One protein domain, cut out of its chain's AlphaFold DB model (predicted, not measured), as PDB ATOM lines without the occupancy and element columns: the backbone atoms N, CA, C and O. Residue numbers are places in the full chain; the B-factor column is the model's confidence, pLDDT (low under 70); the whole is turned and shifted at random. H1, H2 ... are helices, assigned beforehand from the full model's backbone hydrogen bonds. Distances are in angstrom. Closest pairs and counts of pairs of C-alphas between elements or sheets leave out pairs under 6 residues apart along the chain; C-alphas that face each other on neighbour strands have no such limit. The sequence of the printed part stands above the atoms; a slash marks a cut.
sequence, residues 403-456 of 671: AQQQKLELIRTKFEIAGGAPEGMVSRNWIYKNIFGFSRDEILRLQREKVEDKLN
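This is residues 403 to 456 of the 671 residues of an uncharacterized protein of Methylococcaceae bacterium TMED69 (UniProt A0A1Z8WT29). Two long helices, H1 and H3, stand apart with the short helix H2 between them: H2 folds back beside the later part of H1 as a small helical hairpin, and H3 then leads away at a steep angle to H2. Residues 403 to 410 of H1 and residues 447 to 456 of H3 stick out as two arms. The printed part has 54 residues with three named helices, H1, H2, H3 in chain order, and no named strand; the class is all helix. The whole is loose, with a radius of gyration of the C-alphas of 12.9 A and spans of 34 by 29 by 21 A.

Start at H1, residues 403 to 420, and go on to H2, residues 428 to 436. They touch, H1 with residues 414 to 418 alone; the closest C-alphas are those of Lys 414 and Ile 435, 6.4 A apart. They form a helical hairpin, running opposite ways at a shallow tilt of 28 degrees. Next comes H3, residues 440 to 456. H2 and H3 only just touch, with 3 pairs of C-alphas within 8 A, H3 with residues 440 to 443 alone; the closest C-alphas are those of Tyr 432 and Ile 443, 7.2 A apart. Their tilt is steep, 63 degrees, and they run opposite ways. H1 and H3 are apart. In H1 and H3 every O i to N i+4 pair is within hydrogen-bond range; in H2, 4 of 5 are.

Find C-alpha 403 at (148.902, 169.620, 111.153); from there H1 runs 25.3 A to C-alpha 420. H2 begins at C-alpha 428, at (140.291, 191.395, 127.973), and measures 10.8 A. H3 runs 24.5 A to C-alpha 456 at (162.716, 195.725, 130.623).

The C-alphas farthest apart, those of Ala 403 and Leu 455, are 36.6 A apart. The link from H1 to H2 is short, that from H2 to H3 tight. The printed part has no cut. Its mean pLDDT is 86.5, and no printed residue is under 70.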
ATOM      1  N   ALA A 403     149.502 169.433 109.833       79.19
ATOM      2  CA  ALA A 403     148.902 169.620 111.153       79.19
ATOM      3  C   ALA A 403     149.501 170.829 111.903       79.19
ATOM      4  O   ALA A 403     148.787 171.515 112.640       79.19
ATOM      5  N   GLN A 404     150.793 171.128 111.710       81.50
ATOM      6  CA  GLN A 404     151.411 172.337 112.273       81.50
ATOM      7  C   GLN A 404     150.879 173.602 111.599       81.50
ATOM      8  O   GLN A 404     150.524 174.552 112.297       81.50
ATOM      9  N   GLN A 405     150.767 173.605 110.269       85.81
ATOM     10  CA  GLN A 405     150.221 174.736 109.514       85.81
ATOM     11  C   GLN A 405     148.785 175.058 109.940       85.81
ATOM     12  O   GLN A 405     148.487 176.209 110.246       85.81
ATOM     13  N   GLN A 406     147.928 174.046 110.080       84.56
ATOM     14  CA  GLN A 406     146.560 174.235 110.569       84.56
ATOM     15  C   GLN A 406     146.510 174.744 112.010       84.56
ATOM     16  O   GLN A 406     145.663 175.564 112.354       84.56
ATOM     17  N   LYS A 407     147.424 174.292 112.878       85.88
ATOM     18  CA  LYS A 407     147.521 174.823 114.243       85.88
ATOM     19  C   LYS A 407     147.914 176.303 114.234       85.88
ATOM     20  O   LYS A 407     147.356 177.072 115.014       85.88
ATOM     21  N   LEU A 408     148.839 176.707 113.363       88.25
ATOM     22  CA  LEU A 408     149.224 178.109 113.186       88.25
ATOM     23  C   LEU A 408     148.080 178.945 112.601       88.25
ATOM     24  O   LEU A 408     147.847 180.060 113.060       88.25
ATOM     25  N   GLU A 409     147.322 178.396 111.656       90.44
ATOM     26  CA  GLU A 409     146.119 179.023 111.105       90.44
ATOM     27  C   GLU A 409     145.027 179.199 112.174       90.44
ATOM     28  O   GLU A 409     144.443 180.272 112.303       90.44
ATOM     29  N   LEU A 410     144.812 178.196 113.030       89.81
ATOM     30  CA  LEU A 410     143.900 178.283 114.174       89.81
ATOM     31  C   LEU A 410     144.359 179.366 115.165       89.81
ATOM     32  O   LEU A 410     143.560 180.144 115.680       89.81
ATOM     33  N   ILE A 411     145.661 179.465 115.430       90.19
ATOM     34  CA  ILE A 411     146.207 180.526 116.282       90.19
ATOM     35  C   ILE A 411     145.991 181.903 115.638       90.19
ATOM     36  O   ILE A 411     145.541 182.825 116.316       90.19
ATOM     37  N   ARG A 412     146.246 182.042 114.334       94.25
ATOM     38  CA  ARG A 412     146.007 183.280 113.582       94.25
ATOM     39  C   ARG A 412     144.538 183.696 113.636       94.25
ATOM     40  O   ARG A 412     144.260 184.838 113.982       94.25
ATOM     41  N   THR A 413     143.616 182.776 113.365       93.31
ATOM     42  CA  THR A 413     142.168 183.037 113.436       93.31
ATOM     43  C   THR A 413     141.734 183.401 114.855       93.31
ATOM     44  O   THR A 413     140.951 184.329 115.029       93.31
ATOM     45  N   LYS A 414     142.295 182.774 115.901       90.44
ATOM     46  CA  LYS A 414     142.072 183.199 117.297       90.44
ATOM     47  C   LYS A 414     142.524 184.635 117.556       90.44
ATOM     48  O   LYS A 414     141.800 185.376 118.217       90.44
ATOM     49  N   PHE A 415     143.692 185.035 117.054       89.94
ATOM     50  CA  PHE A 415     144.174 186.413 117.185       89.94
ATOM     51  C   PHE A 415     143.330 187.405 116.386       89.94
ATOM     52  O   PHE A 415     143.059 188.497 116.877       89.94
ATOM     53  N   GLU A 416     142.870 187.021 115.199       92.25
ATOM     54  CA  GLU A 416     141.979 187.831 114.372       92.25
ATOM     55  C   GLU A 416     140.617 188.036 115.045       92.25
ATOM     56  O   GLU A 416     140.165 189.170 115.167       92.25
ATOM     57  N   ILE A 417     140.011 186.978 115.596       89.31
ATOM     58  CA  ILE A 417     138.765 187.071 116.373       89.31
ATOM     59  C   ILE A 417     138.975 187.923 117.632       89.31
ATOM     60  O   ILE A 417     138.125 188.741 117.979       89.31
ATOM     61  N   ALA A 418     140.112 187.762 118.317       86.75
ATOM     62  CA  ALA A 418     140.439 188.565 119.492       86.75
ATOM     63  C   ALA A 418     140.651 190.053 119.155       86.75
ATOM     64  O   ALA A 418     140.300 190.901 119.972       86.75
ATOM     65  N   GLY A 419     141.207 190.368 117.980       86.19
ATOM     66  CA  GLY A 419     141.398 191.737 117.493       86.19
ATOM     67  C   GLY A 419     140.137 192.363 116.889       86.19
ATOM     68  O   GLY A 419     139.951 193.570 116.990       86.19
ATOM     69  N   GLY A 420     139.255 191.549 116.302       86.06
ATOM     70  CA  GLY A 420     137.970 191.972 115.742       86.06
ATOM     71  C   GLY A 420     136.855 192.145 116.778       86.06
ATOM     72  O   GLY A 420     135.776 192.628 116.440       86.06
ATOM     73  N   ALA A 421     137.087 191.761 118.038       81.88
ATOM     74  CA  ALA A 421     136.132 191.977 119.117       81.88
ATOM     75  C   ALA A 421     136.008 193.488 119.425       81.88
ATOM     76  O   ALA A 421     137.010 194.109 119.786       81.88
ATOM     77  N   PRO A 422     134.807 194.098 119.321       79.44
ATOM     78  CA  PRO A 422     134.643 195.537 119.500       79.44
ATOM     79  C   PRO A 422     135.042 195.977 120.912       79.44
ATOM     80  O   PRO A 422     134.593 195.408 121.918       79.44
ATOM     81  N   GLU A 423     135.884 197.011 120.987       74.12
ATOM     82  CA  GLU A 423     136.368 197.553 122.253       74.12
ATOM     83  C   GLU A 423     135.191 198.063 123.101       74.12
ATOM     84  O   GLU A 423     134.406 198.906 122.674       74.12
ATOM     85  N   GLY A 424     135.051 197.520 124.316       71.62
ATOM     86  CA  GLY A 424     134.016 197.909 125.281       71.62
ATOM     87  C   GLY A 424     132.881 196.901 125.478       71.62
ATOM     88  O   GLY A 424     132.241 196.937 126.526       71.62
ATOM     89  N   MET A 425     132.660 195.960 124.552       77.75
ATOM     90  CA  MET A 425     131.616 194.933 124.721       77.75
ATOM     91  C   MET A 425     132.103 193.725 125.534       77.75
ATOM     92  O   MET A 425     131.351 193.156 126.325       77.75
ATOM     93  N   VAL A 426     133.375 193.348 125.376       80.31
ATOM     94  CA  VAL A 426     133.994 192.218 126.085       80.31
ATOM     95  C   VAL A 426     135.239 192.659 126.852       80.31
ATOM     96  O   VAL A 426     136.031 193.477 126.389       80.31
ATOM     97  N   SER A 427     135.433 192.106 128.053       84.56
ATOM     98  CA  SER A 427     136.654 192.355 128.826       84.56
ATOM     99  C   SER A 427     137.839 191.566 128.258       84.56
ATOM    100  O   SER A 427     137.683 190.442 127.781       84.56
ATOM    101  N   ARG A 428     139.060 192.102 128.386       81.88
ATOM    102  CA  ARG A 428     140.291 191.395 127.973       81.88
ATOM    103  C   ARG A 428     140.448 190.036 128.667       81.88
ATOM    104  O   ARG A 428     140.842 189.063 128.036       81.88
ATOM    105  N   ASN A 429     140.057 189.938 129.938       84.88
ATOM    106  CA  ASN A 429     140.064 188.670 130.674       84.88
ATOM    107  C   ASN A 429     139.074 187.649 130.097       84.88
ATOM    108  O   ASN A 429     139.368 186.456 130.087       84.88
ATOM    109  N   TRP A 430     137.922 188.105 129.600       85.62
ATOM    110  CA  TRP A 430     136.957 187.240 128.927       85.62
ATOM    111  C   TRP A 430     137.535 186.682 127.620       85.62
ATOM    112  O   TRP A 430     137.435 185.481 127.387       85.62
ATOM    113  N   ILE A 431     138.226 187.511 126.827       86.56
ATOM    114  CA  ILE A 431     138.931 187.086 125.601       86.56
ATOM    115  C   ILE A 431     139.992 186.024 125.935       86.56
ATOM    116  O   ILE A 431     140.015 184.959 125.317       86.56
ATOM    117  N   TYR A 432     140.832 186.263 126.947       86.88
ATOM    118  CA  TYR A 432     141.854 185.298 127.372       86.88
ATOM    119  C   TYR A 432     141.266 183.959 127.826       86.88
ATOM    120  O   TYR A 432     141.803 182.902 127.497       86.88
ATOM    121  N   LYS A 433     140.134 183.985 128.531       88.19
ATOM    122  CA  LYS A 433     139.494 182.766 129.019       88.19
ATOM    123  C   LYS A 433     138.746 182.005 127.922       88.19
ATOM    124  O   LYS A 433     138.858 180.788 127.859       88.19
ATOM    125  N   ASN A 434     137.997 182.699 127.067       85.81
ATOM    126  CA  ASN A 434     137.049 182.052 126.158       85.81
ATOM    127  C   ASN A 434     137.592 181.845 124.740       85.81
ATOM    128  O   ASN A 434     137.292 180.822 124.135       85.81
ATOM    129  N   ILE A 435     138.400 182.770 124.210       86.44
ATOM    130  CA  ILE A 435     138.991 182.637 122.864       86.44
ATOM    131  C   ILE A 435     140.309 181.863 122.947       86.44
ATOM    132  O   ILE A 435     140.540 180.911 122.195       86.44
ATOM    133  N   PHE A 436     141.175 182.238 123.891       86.75
ATOM    134  CA  PHE A 436     142.472 181.580 124.053       86.75
ATOM    135  C   PHE A 436     142.400 180.306 124.903       86.75
ATOM    136  O   PHE A 436     143.158 179.373 124.632       86.75
ATOM    137  N   GLY A 437     141.455 180.213 125.843       87.06
ATOM    138  CA  GLY A 437     141.292 179.038 126.705       87.06
ATOM    139  C   GLY A 437     142.252 179.007 127.894       87.06
ATOM    140  O   GLY A 437     142.465 177.937 128.459       87.06
ATOM    141  N   PHE A 438     142.858 180.142 128.262       90.62
ATOM    142  CA  PHE A 438     143.824 180.195 129.357       90.62
ATOM    143  C   PHE A 438     143.151 180.006 130.718       90.62
ATOM    144  O   PHE A 438     142.066 180.533 130.993       90.62
ATOM    145  N   SER A 439     143.828 179.274 131.598       91.62
ATOM    146  CA  SER A 439     143.453 179.160 133.002       91.62
ATOM    147  C   SER A 439     143.694 180.478 133.744       91.62
ATOM    148  O   SER A 439     144.443 181.353 133.307       91.62
ATOM    149  N   ARG A 440     143.056 180.641 134.908       86.38
ATOM    150  CA  ARG A 440     143.200 181.866 135.708       86.38
ATOM    151  C   ARG A 440     144.650 182.101 136.146       86.38
ATOM    152  O   ARG A 440     145.093 183.247 136.149       86.38
ATOM    153  N   ASP A 441     145.366 181.033 136.478       89.06
ATOM    154  CA  ASP A 441     146.752 181.108 136.943       89.06
ATOM    155  C   ASP A 441     147.699 181.483 135.796       89.06
ATOM    156  O   ASP A 441     148.575 182.329 135.972       89.06
ATOM    157  N   GLU A 442     147.463 180.947 134.595       87.38
ATOM    158  CA  GLU A 442     148.198 181.331 133.382       87.38
ATOM    159  C   GLU A 442     147.961 182.799 133.017       87.38
ATOM    160  O   GLU A 442     148.908 183.501 132.680       87.38
ATOM    161  N   ILE A 443     146.726 183.300 133.141       87.81
ATOM    162  CA  ILE A 443     146.421 184.717 132.880       87.81
ATOM    163  C   ILE A 443     147.198 185.626 133.838       87.81
ATOM    164  O   ILE A 443     147.754 186.633 133.405       87.81
ATOM    165  N   LEU A 444     147.252 185.284 135.130       88.25
ATOM    166  CA  LEU A 444     148.001 186.064 136.120       88.25
ATOM    167  C   LEU A 444     149.509 186.025 135.855       88.25
ATOM    168  O   LEU A 444     150.176 187.051 135.987       88.25
ATOM    169  N   ARG A 445     150.035 184.860 135.462       88.94
ATOM    170  CA  ARG A 445     151.438 184.706 135.067       88.94
ATOM    171  C   ARG A 445     151.765 185.564 133.843       88.94
ATOM    172  O   ARG A 445     152.676 186.377 133.927       88.94
ATOM    173  N   LEU A 446     150.960 185.483 132.783       87.44
ATOM    174  CA  LEU A 446     151.121 186.294 131.571       87.44
ATOM    175  C   LEU A 446     151.022 187.794 131.860       87.44
ATOM    176  O   LEU A 446     151.736 188.594 131.272       87.44
ATOM    177  N   GLN A 447     150.128 188.209 132.758       85.75
ATOM    178  CA  GLN A 447     150.033 189.616 133.151       85.75
ATOM    179  C   GLN A 447     151.286 190.096 133.883       85.75
ATOM    180  O   GLN A 447     151.696 191.230 133.655       85.75
ATOM    181  N   ARG A 448     151.890 189.253 134.729       89.06
ATOM    182  CA  ARG A 448     153.164 189.561 135.392       89.06
ATOM    183  C   ARG A 448     154.304 189.643 134.382       89.06
ATOM    184  O   ARG A 448     154.989 190.657 134.367       89.06
ATOM    185  N   GLU A 449     154.429 188.646 133.509       90.31
ATOM    186  CA  GLU A 449     155.437 188.614 132.437       90.31
ATOM    187  C   GLU A 449     155.313 189.858 131.543       90.31
ATOM    188  O   GLU A 449     156.288 190.558 131.325       90.31
ATOM    189  N   LYS A 450     154.093 190.269 131.166       87.00
ATOM    190  CA  LYS A 450     153.873 191.513 130.402       87.00
ATOM    191  C   LYS A 450     154.275 192.796 131.131       87.00
ATOM    192  O   LYS A 450     154.488 193.813 130.475       87.00
ATOM    193  N   VAL A 451     154.245 192.812 132.463       88.00
ATOM    194  CA  VAL A 451     154.710 193.966 133.250       88.00
ATOM    195  C   VAL A 451     156.232 193.961 133.316       88.00
ATOM    196  O   VAL A 451     156.821 195.025 133.160       88.00
ATOM    197  N   GLU A 452     156.843 192.790 133.494       88.75
ATOM    198  CA  GLU A 452     158.298 192.610 133.451       88.75
ATOM    199  C   GLU A 452     158.862 192.982 132.073       88.75
ATOM    200  O   GLU A 452     159.776 193.795 132.013       88.75
ATOM    201  N   ASP A 453     158.261 192.513 130.976       89.62
ATOM    202  CA  ASP A 453     158.662 192.862 129.607       89.62
ATOM    203  C   ASP A 453     158.608 194.376 129.373       89.62
ATOM    204  O   ASP A 453     159.570 194.968 128.904       89.62
ATOM    205  N   LYS A 454     157.520 195.039 129.786       87.44
ATOM    206  CA  LYS A 454     157.396 196.502 129.665       87.44
ATOM    207  C   LYS A 454     158.411 197.268 130.502       87.44
ATOM    208  O   LYS A 454     158.775 198.381 130.139       87.44
ATOM    209  N   LEU A 455     158.783 196.725 131.658       87.19
ATOM    210  CA  LEU A 455     159.779 197.332 132.527       87.19
ATOM    211  C   LEU A 455     161.174 197.162 131.918       87.19
ATOM    212  O   LEU A 455     161.903 198.143 131.851       87.19
ATOM    213  N   ASN A 456     161.487 195.983 131.377       84.81
ATOM    214  CA  ASN A 456     162.716 195.725 130.623       84.81
ATOM    215  C   ASN A 456     162.816 196.613 129.373       84.81
ATOM    216  O   ASN A 456     163.870 197.181 129.116       84.81
TER     217      ASN A 456